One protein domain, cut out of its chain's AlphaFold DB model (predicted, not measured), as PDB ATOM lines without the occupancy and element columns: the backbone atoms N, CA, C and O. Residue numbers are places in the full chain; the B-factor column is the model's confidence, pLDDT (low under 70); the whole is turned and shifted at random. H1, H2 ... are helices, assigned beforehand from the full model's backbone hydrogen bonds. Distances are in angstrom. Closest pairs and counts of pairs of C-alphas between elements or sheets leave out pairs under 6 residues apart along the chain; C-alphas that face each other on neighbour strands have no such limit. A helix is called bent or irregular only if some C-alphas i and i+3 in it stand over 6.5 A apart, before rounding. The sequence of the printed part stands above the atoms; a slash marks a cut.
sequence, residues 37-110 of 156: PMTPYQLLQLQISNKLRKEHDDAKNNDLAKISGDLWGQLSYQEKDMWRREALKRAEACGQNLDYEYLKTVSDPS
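Overview. This is residues 37 to 110 of the 156 residues of the protein "HMG box domain-containing protein" of Oxytricha trifallax (UniProt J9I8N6). Two helices, H1 and H2, cross each other at a steep angle and make one side of the domain; the longest helix by residues, H3, lies crosswise at the first turns of H1, and the short H4 packs on residues 84 to 88 of H3. No two helices here run side by side: those that touch are mostly crossed. The printed part has 74 residues with four named helices, in the order H1, H2, H3, H4, and no named strand; the class is all helix. It is only just compact, close to loose, with a radius of gyration of the C-alphas of 13.2 A, and the C-alphas span 38 by 29 by 18 A.

Arrangement. Start with H1, residues 40 to 55, which has a kink of 43 degrees near residue 48. H1 is only just irregular, with C-alphas 47 and 50 6.7 A apart, and its line is a rough one. Next comes H2, residues 61 to 74; it touches H1 at a steep tilt of 58 degrees, opposite ways, and their closest C-alphas, those of Gln 45 and Ser 68, are 6.6 A apart. Go on to H3, residues 77 to 93, where residues 80 to 87 alone touch residues 40 to 44 of H1. The closest C-alphas of that pair are those of Pro 40 and Trp 83, 5.0 A apart, and the lines of H1 and H3 are about perpendicular at 77 degrees. H2 and H3 are close but not clearly touching, with the C-alphas of Trp 72 and Lys 80 closest at 8.0 A. Last is H4, residues 100 to 106, which touches H3 at residues 84 to 88 alone, at a steep tilt of 58 degrees, opposite ways; the C-alphas of Arg 84 and Leu 103 are closest at 6.4 A. H1 and H4 are close but not clearly touching, and H2 and H4 are apart. In H2 and H3 every O i to N i+4 pair is within hydrogen-bond range; in H1 it is 10 of 12 and in H4 2 of 3.

Along the chain. Find C-alpha 40 at (-47.697, -29.748, 50.471); from there H1 runs 22.7 A to C-alpha 55. H2 measures 20.1 A from C-alpha 61 to C-alpha 74. Look for C-alpha 77 at (-49.342, -22.658, 60.241), where H3 begins its 24.3 A. H4 ends at C-alpha 106, at (-42.678, -33.393, 57.209).

Size, cuts and confidence. The two C-alphas farthest apart are those of Asp 58 and Asn 97, at 38.2 A. The printed part has no cut. The links from H1 to H2 and from H2 to H3 are tight, and that from H3 to H4 is short. The model's mean pLDDT of the printed part is 84.2; residues 105 to 110, of which 105 and 106 belong to H4, are under 70.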
ATOM      1  N   PRO A  37     -47.233 -39.539  46.132       83.19
ATOM      2  CA  PRO A  37     -48.066 -38.359  46.295       83.19
ATOM      3  C   PRO A  37     -47.195 -37.134  46.545       83.19
ATOM      4  O   PRO A  37     -46.163 -37.199  47.222       83.19
ATOM      5  N   MET A  38     -47.603 -36.011  45.957       85.62
ATOM      6  CA  MET A  38     -46.906 -34.748  46.152       85.62
ATOM      7  C   MET A  38     -47.117 -34.246  47.577       85.62
ATOM      8  O   MET A  38     -48.226 -34.233  48.101       85.62
ATOM      9  N   THR A  39     -46.029 -33.796  48.188       88.25
ATOM     10  CA  THR A  39     -46.064 -33.125  49.489       88.25
ATOM     11  C   THR A  39     -46.660 -31.710  49.363       88.25
ATOM     12  O   THR A  39     -46.632 -31.129  48.273       88.25
ATOM     13  N   PRO A  40     -47.124 -31.098  50.468       89.81
ATOM     14  CA  PRO A  40     -47.697 -29.748  50.471       89.81
ATOM     15  C   PRO A  40     -46.749 -28.699  49.878       89.81
ATOM     16  O   PRO A  40     -47.139 -27.904  49.026       89.81
ATOM     17  N   TYR A  41     -45.466 -28.761  50.248       89.75
ATOM     18  CA  TYR A  41     -44.426 -27.890  49.699       89.75
ATOM     19  C   TYR A  41     -44.242 -28.075  48.185       89.75
ATOM     20  O   TYR A  41     -44.094 -27.101  47.454       89.75
ATOM     21  N   GLN A  42     -44.288 -29.316  47.688       88.31
ATOM     22  CA  GLN A  42     -44.175 -29.584  46.249       88.31
ATOM     23  C   GLN A  42     -45.364 -29.024  45.461       88.31
ATOM     24  O   GLN A  42     -45.180 -28.586  44.326       88.31
ATOM     25  N   LEU A  43     -46.561 -29.001  46.054       89.56
ATOM     26  CA  LEU A  43     -47.721 -28.363  45.433       89.56
ATOM     27  C   LEU A  43     -47.602 -26.849  45.392       89.56
ATOM     28  O   LEU A  43     -47.853 -26.267  44.336       89.56
ATOM     29  N   LEU A  44     -47.150 -26.228  46.485       90.62
ATOM     30  CA  LEU A  44     -46.829 -24.805  46.464       90.62
ATOM     31  C   LEU A  44     -45.799 -24.522  45.362       90.62
ATOM     32  O   LEU A  44     -46.035 -23.660  44.519       90.62
ATOM     33  N   GLN A  45     -44.700 -25.287  45.320       89.62
ATOM     34  CA  GLN A  45     -43.652 -25.138  44.309       89.62
ATOM     35  C   GLN A  45     -44.221 -25.196  42.894       89.62
ATOM     36  O   GLN A  45     -43.844 -24.387  42.051       89.62
ATOM     37  N   LEU A  46     -45.124 -26.138  42.618       88.88
ATOM     38  CA  LEU A  46     -45.735 -26.276  41.300       88.88
ATOM     39  C   LEU A  46     -46.496 -25.001  40.904       88.88
ATOM     40  O   LEU A  46     -46.334 -24.529  39.781       88.88
ATOM     41  N   GLN A  47     -47.248 -24.415  41.839       88.94
ATOM     42  CA  GLN A  47     -48.026 -23.191  41.620       88.94
ATOM     43  C   GLN A  47     -47.140 -21.954  41.428       88.94
ATOM     44  O   GLN A  47     -47.377 -21.148  40.527       88.94
ATOM     45  N   ILE A  48     -46.097 -21.803  42.247       89.56
ATOM     46  CA  ILE A  48     -45.258 -20.597  42.232       89.56
ATOM     47  C   ILE A  48     -44.115 -20.672  41.220       89.56
ATOM     48  O   ILE A  48     -43.660 -19.637  40.750       89.56
ATOM     49  N   SER A  49     -43.657 -21.868  40.833       85.19
ATOM     50  CA  SER A  49     -42.475 -22.030  39.971       85.19
ATOM     51  C   SER A  49     -42.621 -21.351  38.613       85.19
ATOM     52  O   SER A  49     -41.642 -20.827  38.092       85.19
ATOM     53  N   ASN A  50     -43.833 -21.313  38.055       85.25
ATOM     54  CA  ASN A  50     -44.105 -20.603  36.807       85.25
ATOM     55  C   ASN A  50     -44.025 -19.083  36.975       85.25
ATOM     56  O   ASN A  50     -43.606 -18.401  36.046       85.25
ATOM     57  N   LYS A  51     -44.416 -18.551  38.139       88.69
ATOM     58  CA  LYS A  51     -44.287 -17.122  38.454       88.69
ATOM     59  C   LYS A  51     -42.825 -16.763  38.692       88.69
ATOM     60  O   LYS A  51     -42.296 -15.901  38.007       88.69
ATOM     61  N   LEU A  52     -42.144 -17.537  39.535       87.88
ATOM     62  CA  LEU A  52     -40.732 -17.330  39.848       87.88
ATOM     63  C   LEU A  52     -39.834 -17.443  38.613       87.88
ATOM     64  O   LEU A  52     -38.883 -16.687  38.490       87.88
ATOM     65  N   ARG A  53     -40.139 -18.347  37.673       87.44
ATOM     66  CA  ARG A  53     -39.389 -18.445  36.413       87.44
ATOM     67  C   ARG A  53     -39.638 -17.252  35.488       87.44
ATOM     68  O   ARG A  53     -38.738 -16.880  34.759       87.44
ATOM     69  N   LYS A  54     -40.831 -16.647  35.516       88.81
ATOM     70  CA  LYS A  54     -41.119 -15.423  34.747       88.81
ATOM     71  C   LYS A  54     -40.451 -14.192  35.360       88.81
ATOM     72  O   LYS A  54     -39.966 -13.342  34.628       88.81
ATOM     73  N   GLU A  55     -40.448 -14.096  36.686       89.12
ATOM     74  CA  GLU A  55     -39.832 -12.984  37.423       89.12
ATOM     75  C   GLU A  55     -38.301 -13.083  37.442       89.12
ATOM     76  O   GLU A  55     -37.605 -12.069  37.434       89.12
ATOM     77  N   HIS A  56     -37.773 -14.305  37.420       85.31
ATOM     78  CA  HIS A  56     -36.347 -14.596  37.448       85.31
ATOM     79  C   HIS A  56     -35.963 -15.547  36.310       85.31
ATOM     80  O   HIS A  56     -35.546 -16.683  36.547       85.31
ATOM     81  N   ASP A  57     -36.095 -15.076  35.071       84.38
ATOM     82  CA  ASP A  57     -35.832 -15.886  33.870       84.38
ATOM     83  C   ASP A  57     -34.364 -16.355  33.768       84.38
ATOM     84  O   ASP A  57     -34.086 -17.449  33.283       84.38
ATOM     85  N   ASP A  58     -33.421 -15.588  34.330       88.06
ATOM     86  CA  ASP A  58     -31.985 -15.927  34.372       88.06
ATOM     87  C   ASP A  58     -31.574 -16.720  35.635       88.06
ATOM     88  O   ASP A  58     -30.434 -17.172  35.787       88.06
ATOM     89  N   ALA A  59     -32.490 -16.919  36.589       85.00
ATOM     90  CA  ALA A  59     -32.153 -17.633  37.815       85.00
ATOM     91  C   ALA A  59     -32.042 -19.143  37.579       85.00
ATOM     92  O   ALA A  59     -32.895 -19.805  36.982       85.00
ATOM     93  N   LYS A  60     -30.990 -19.737  38.149       89.44
ATOM     94  CA  LYS A  60     -30.812 -21.190  38.142       89.44
ATOM     95  C   LYS A  60     -31.893 -21.843  38.998       89.44
ATOM     96  O   LYS A  60     -32.264 -21.338  40.054       89.44
ATOM     97  N   ASN A  61     -32.304 -23.054  38.615       84.44
ATOM     98  CA  ASN A  61     -33.285 -23.843  39.374       84.44
ATOM     99  C   ASN A  61     -32.929 -23.988  40.871       84.44
ATOM    100  O   ASN A  61     -33.829 -24.069  41.702       84.44
ATOM    101  N   ASN A  62     -31.637 -24.008  41.221       87.50
ATOM    102  CA  ASN A  62     -31.191 -24.060  42.617       87.50
ATOM    103  C   ASN A  62     -31.540 -22.791  43.401       87.50
ATOM    104  O   ASN A  62     -31.873 -22.886  44.577       87.50
ATOM    105  N   ASP A  63     -31.457 -21.623  42.772       88.19
ATOM    106  CA  ASP A  63     -31.768 -20.352  43.423       88.19
ATOM    107  C   ASP A  63     -33.285 -20.162  43.518       88.19
ATOM    108  O   ASP A  63     -33.783 -19.801  44.580       88.19
ATOM    109  N   LEU A  64     -34.036 -20.582  42.492       87.31
ATOM    110  CA  LEU A  64     -35.500 -20.671  42.563       87.31
ATOM    111  C   LEU A  64     -35.969 -21.582  43.711       87.31
ATOM    112  O   LEU A  64     -36.924 -21.260  44.409       87.31
ATOM    113  N   ALA A  65     -35.289 -22.711  43.934       85.75
ATOM    114  CA  ALA A  65     -35.616 -23.621  45.030       85.75
ATOM    115  C   ALA A  65     -35.358 -23.002  46.414       85.75
ATOM    116  O   ALA A  65     -36.128 -23.262  47.338       85.75
ATOM    117  N   LYS A  66     -34.307 -22.178  46.560       89.06
ATOM    118  CA  LYS A  66     -34.047 -21.428  47.801       89.06
ATOM    119  C   LYS A  66     -35.153 -20.414  48.062       89.06
ATOM    120  O   LYS A  66     -35.766 -20.482  49.117       89.06
ATOM    121  N   ILE A  67     -35.472 -19.579  47.070       89.69
ATOM    122  CA  ILE A  67     -36.527 -18.556  47.169       89.69
ATOM    123  C   ILE A  67     -37.853 -19.193  47.594       89.69
ATOM    124  O   ILE A  67     -38.505 -18.741  48.530       89.69
ATOM    125  N   SER A  68     -38.231 -20.301  46.960       89.62
ATOM    126  CA  SER A  68     -39.435 -21.029  47.347       89.62
ATOM    127  C   SER A  68     -39.377 -21.648  48.742       89.62
ATOM    128  O   SER A  68     -40.402 -21.759  49.411       89.62
ATOM    129  N   GLY A  69     -38.202 -22.124  49.162       89.06
ATOM    130  CA  GLY A  69     -37.983 -22.638  50.511       89.06
ATOM    131  C   GLY A  69     -38.154 -21.549  51.568       89.06
ATOM    132  O   GLY A  69     -38.808 -21.791  52.581       89.06
ATOM    133  N   ASP A  70     -37.642 -20.350  51.292       89.75
ATOM    134  CA  ASP A  70     -37.775 -19.179  52.158       89.75
ATOM    135  C   ASP A  70     -39.234 -18.716  52.233       89.75
ATOM    136  O   ASP A  70     -39.755 -18.515  53.330       89.75
ATOM    137  N   LEU A  71     -39.935 -18.665  51.092       89.56
ATOM    138  CA  LEU A  71     -41.371 -18.374  51.042       89.56
ATOM    139  C   LEU A  71     -42.171 -19.373  51.885       89.56
ATOM    140  O   LEU A  71     -42.995 -18.977  52.702       89.56
ATOM    141  N   TRP A  72     -41.900 -20.674  51.739       89.12
ATOM    142  CA  TRP A  72     -42.528 -21.697  52.579       89.12
ATOM    143  C   TRP A  72     -42.200 -21.501  54.062       89.12
ATOM    144  O   TRP A  72     -43.055 -21.726  54.916       89.12
ATOM    145  N   GLY A  73     -40.978 -21.077  54.389       87.31
ATOM    146  CA  GLY A  73     -40.572 -20.730  55.750       87.31
ATOM    147  C   GLY A  73     -41.437 -19.626  56.359       87.31
ATOM    148  O   GLY A  73     -41.857 -19.773  57.504       87.31
ATOM    149  N   GLN A  74     -41.760 -18.598  55.571       88.38
ATOM    150  CA  GLN A  74     -42.534 -17.422  55.985       88.38
ATOM    151  C   GLN A  74     -44.040 -17.678  56.141       88.38
ATOM    152  O   GLN A  74     -44.699 -16.936  56.861       88.38
ATOM    153  N   LEU A  75     -44.591 -18.722  55.510       87.00
ATOM    154  CA  LEU A  75     -46.012 -19.052  55.654       87.00
ATOM    155  C   LEU A  75     -46.369 -19.435  57.098       87.00
ATOM    156  O   LEU A  75     -45.675 -20.236  57.740       87.00
ATOM    157  N   SER A  76     -47.512 -18.942  57.564       88.31
ATOM    158  CA  SER A  76     -48.116 -19.308  58.843       88.31
ATOM    159  C   SER A  76     -48.537 -20.784  58.884       88.31
ATOM    160  O   SER A  76     -48.626 -21.480  57.864       88.31
ATOM    161  N   TYR A  77     -48.832 -21.293  60.086       85.25
ATOM    162  CA  TYR A  77     -49.342 -22.658  60.241       85.25
ATOM    163  C   TYR A  77     -50.667 -22.865  59.493       85.25
ATOM    164  O   TYR A  77     -50.849 -23.917  58.878       85.25
ATOM    165  N   GLN A  78     -51.559 -21.866  59.513       87.06
ATOM    166  CA  GLN A  78     -52.861 -21.918  58.842       87.06
ATOM    167  C   GLN A  78     -52.714 -21.975  57.318       87.06
ATOM    168  O   GLN A  78     -53.329 -22.819  56.671       87.06
ATOM    169  N   GLU A  79     -51.831 -21.162  56.736       88.06
ATOM    170  CA  GLU A  79     -51.565 -21.202  55.293       88.06
ATOM    171  C   GLU A  79     -50.956 -22.545  54.881       88.06
ATOM    172  O   GLU A  79     -51.391 -23.171  53.914       88.06
ATOM    173  N   LYS A  80     -49.995 -23.054  55.660       88.50
ATOM    174  CA  LYS A  80     -49.440 -24.403  55.465       88.50
ATOM    175  C   LYS A  80     -50.512 -25.490  55.599       88.50
ATOM    176  O   LYS A  80     -50.415 -26.512  54.923       88.50
ATOM    177  N   ASP A  81     -51.519 -25.295  56.452       88.81
ATOM    178  CA  ASP A  81     -52.656 -26.209  56.628       88.81
ATOM    179  C   ASP A  81     -53.512 -26.313  55.365       88.81
ATOM    180  O   ASP A  81     -53.854 -27.423  54.953       88.81
ATOM    181  N   MET A  82     -53.768 -25.185  54.693       90.69
ATOM    182  CA  MET A  82     -54.474 -25.170  53.408       90.69
ATOM    183  C   MET A  82     -53.742 -26.025  52.368       90.69
ATOM    184  O   MET A  82     -54.345 -26.900  51.747       90.69
ATOM    185  N   TRP A  83     -52.421 -25.859  52.249       90.88
ATOM    186  CA  TRP A  83     -51.601 -26.679  51.350       90.88
ATOM    187  C   TRP A  83     -51.563 -28.157  51.757       90.88
ATOM    188  O   TRP A  83     -51.468 -29.028  50.891       90.88
ATOM    189  N   ARG A  84     -51.652 -28.470  53.059       89.56
ATOM    190  CA  ARG A  84     -51.752 -29.854  53.557       89.56
ATOM    191  C   ARG A  84     -53.057 -30.519  53.131       89.56
ATOM    192  O   ARG A  84     -53.018 -31.652  52.659       89.56
ATOM    193  N   ARG A  85     -54.190 -29.820  53.243       89.00
ATOM    194  CA  ARG A  85     -55.494 -30.332  52.785       89.00
ATOM    195  C   ARG A  85     -55.533 -30.501  51.268       89.00
ATOM    196  O   ARG A  85     -56.009 -31.522  50.785       89.00
ATOM    197  N   GLU A  86     -54.970 -29.554  50.522       90.00
ATOM    198  CA  GLU A  86     -54.893 -29.648  49.058       90.00
ATOM    199  C   GLU A  86     -54.016 -30.834  48.612       90.00
ATOM    200  O   GLU A  86     -54.355 -31.549  47.667       90.00
ATOM    201  N   ALA A  87     -52.915 -31.095  49.328       89.56
ATOM    202  CA  ALA A  87     -52.077 -32.274  49.107       89.56
ATOM    203  C   ALA A  87     -52.821 -33.582  49.348       89.56
ATOM    204  O   ALA A  87     -52.715 -34.494  48.526       89.56
ATOM    205  N   LEU A  88     -53.601 -33.648  50.428       89.19
ATOM    206  CA  LEU A  88     -54.438 -34.800  50.737       89.19
ATOM    207  C   LEU A  88     -55.468 -35.042  49.627       89.19
ATOM    208  O   LEU A  88     -55.478 -36.112  49.026       89.19
ATOM    209  N   LYS A  89     -56.234 -34.009  49.261       89.38
ATOM    210  CA  LYS A  89     -57.238 -34.076  48.191       89.38
ATOM    211  C   LYS A  89     -56.639 -34.527  46.858       89.38
ATOM    212  O   LYS A  89     -57.238 -35.310  46.122       89.38
ATOM    213  N   ARG A  90     -55.440 -34.044  46.517       87.19
ATOM    214  CA  ARG A  90     -54.769 -34.451  45.276       87.19
ATOM    215  C   ARG A  90     -54.250 -35.886  45.335       87.19
ATOM    216  O   ARG A  90     -54.294 -36.568  44.312       87.19
ATOM    217  N   ALA A  91     -53.752 -36.328  46.488       86.44
ATOM    218  CA  ALA A  91     -53.346 -37.712  46.696       86.44
ATOM    219  C   ALA A  91     -54.545 -38.656  46.534       86.44
ATOM    220  O   ALA A  91     -54.462 -39.589  45.738       86.44
ATOM    221  N   GLU A  92     -55.680 -38.333  47.162       86.50
ATOM    222  CA  GLU A  92     -56.945 -39.063  47.016       86.50
ATOM    223  C   GLU A  92     -57.395 -39.140  45.551       86.50
ATOM    224  O   GLU A  92     -57.681 -40.225  45.048       86.50
ATOM    225  N   ALA A  93     -57.364 -38.018  44.822       84.75
ATOM    226  CA  ALA A  93     -57.712 -37.979  43.398       84.75
ATOM    227  C   ALA A  93     -56.784 -38.836  42.517       84.75
ATOM    228  O   ALA A  93     -57.172 -39.271  41.435       84.75
ATOM    229  N   CYS A  94     -55.553 -39.077  42.968       82.50
ATOM    230  CA  CYS A  94     -54.588 -39.951  42.303       82.50
ATOM    231  C   CYS A  94     -54.680 -41.411  42.788       82.50
ATOM    232  O   CYS A  94     -53.829 -42.218  42.416       82.50
ATOM    233  N   GLY A  95     -55.674 -41.749  43.619       80.56
ATOM    234  CA  GLY A  95     -55.844 -43.077  44.214       80.56
ATOM    235  C   GLY A  95     -54.789 -43.415  45.269       80.56
ATOM    236  O   GLY A  95     -54.561 -44.585  45.562       80.56
ATOM    237  N   GLN A  96     -54.108 -42.408  45.821       82.00
ATOM    238  CA  GLN A  96     -53.034 -42.588  46.790       82.00
ATOM    239  C   GLN A  96     -53.537 -42.292  48.194       82.00
ATOM    240  O   GLN A  96     -54.069 -41.217  48.461       82.00
ATOM    241  N   ASN A  97     -53.308 -43.229  49.111       77.69
ATOM    242  CA  ASN A  97     -53.567 -42.999  50.522       77.69
ATOM    243  C   ASN A  97     -52.406 -42.189  51.118       77.69
ATOM    244  O   ASN A  97     -51.248 -42.614  51.069       77.69
ATOM    245  N   LEU A  98     -52.716 -41.004  51.636       78.38
ATOM    246  CA  LEU A  98     -51.762 -40.127  52.295       78.38
ATOM    247  C   LEU A  98     -52.281 -39.806  53.692       78.38
ATOM    248  O   LEU A  98     -53.390 -39.312  53.846       78.38
ATOM    249  N   ASP A  99     -51.465 -40.066  54.706       80.81
ATOM    250  CA  ASP A  99     -51.814 -39.737  56.084       80.81
ATOM    251  C   ASP A  99     -51.638 -38.230  56.348       80.81
ATOM    252  O   ASP A  99     -50.564 -37.655  56.137       80.81
ATOM    253  N   TYR A 100     -52.702 -37.583  56.821       73.62
ATOM    254  CA  TYR A 100     -52.698 -36.164  57.159       73.62
ATOM    255  C   TYR A 100     -51.776 -35.845  58.346       73.62
ATOM    256  O   TYR A 100     -51.128 -34.792  58.357       73.62
ATOM    257  N   GLU A 101     -51.653 -36.756  59.317       75.44
ATOM    258  CA  GLU A 101     -50.738 -36.584  60.449       75.44
ATOM    259  C   GLU A 101     -49.279 -36.627  59.989       75.44
ATOM    260  O   GLU A 101     -48.477 -35.767  60.371       75.44
ATOM    261  N   TYR A 102     -48.942 -37.538  59.069       74.31
ATOM    262  CA  TYR A 102     -47.635 -37.541  58.415       74.31
ATOM    263  C   TYR A 102     -47.311 -36.171  57.799       74.31
ATOM    264  O   TYR A 102     -46.236 -35.629  58.071       74.31
ATOM    265  N   LEU A 103     -48.250 -35.543  57.077       74.56
ATOM    266  CA  LEU A 103     -48.041 -34.238  56.431       74.56
ATOM    267  C   LEU A 103     -47.724 -33.093  57.404       74.56
ATOM    268  O   LEU A 103     -46.977 -32.182  57.035       74.56
ATOM    269  N   LYS A 104     -48.243 -33.130  58.638       72.44
ATOM    270  CA  LYS A 104     -47.903 -32.143  59.680       72.44
ATOM    271  C   LYS A 104     -46.427 -32.221  60.061       72.44
ATOM    272  O   LYS A 104     -45.775 -31.197  60.249       72.44
ATOM    273  N   THR A 105     -45.876 -33.432  60.122       69.62
ATOM    274  CA  THR A 105     -44.513 -33.677  60.618       69.62
ATOM    275  C   THR A 105     -43.407 -33.455  59.584       69.62
ATOM    276  O   THR A 105     -42.290 -33.122  59.973       69.62
ATOM    277  N   VAL A 106     -43.692 -33.573  58.278       63.91
ATOM    278  CA  VAL A 106     -42.678 -33.393  57.209       63.91
ATOM    279  C   VAL A 106     -42.194 -31.940  57.100       63.91
ATOM    280  O   VAL A 106     -41.109 -31.678  56.581       63.91
ATOM    281  N   SER A 107     -42.998 -30.988  57.579       58.59
ATOM    282  CA  SER A 107     -42.767 -29.551  57.399       58.59
ATOM    283  C   SER A 107     -42.140 -28.841  58.599       58.59
ATOM    284  O   SER A 107     -41.850 -27.654  58.487       58.59
ATOM    285  N   ASP A 108     -41.911 -29.542  59.714       61.22
ATOM    286  CA  ASP A 108     -41.385 -28.951  60.945       61.22
ATOM    287  C   ASP A 108     -39.839 -28.909  60.933       61.22
ATOM    288  O   ASP A 108     -39.184 -29.947  61.108       61.22
ATOM    289  N   PRO A 109     -39.211 -27.731  60.739       55.59
ATOM    290  CA  PRO A 109     -37.758 -27.609  60.776       55.59
ATOM    291  C   PRO A 109     -37.174 -27.901  62.167       55.59
ATOM    292  O   PRO A 109     -36.009 -28.298  62.237       55.59
ATOM    293  N   SER A 110     -37.961 -27.785  63.247       53.69
ATOM    294  CA  SER A 110     -37.551 -28.090  64.629       53.69
ATOM    295  C   SER A 110     -37.211 -29.574  64.812       53.69
ATOM    296  O   SER A 110     -36.338 -29.942  65.598       53.69
TER     297      SER A 110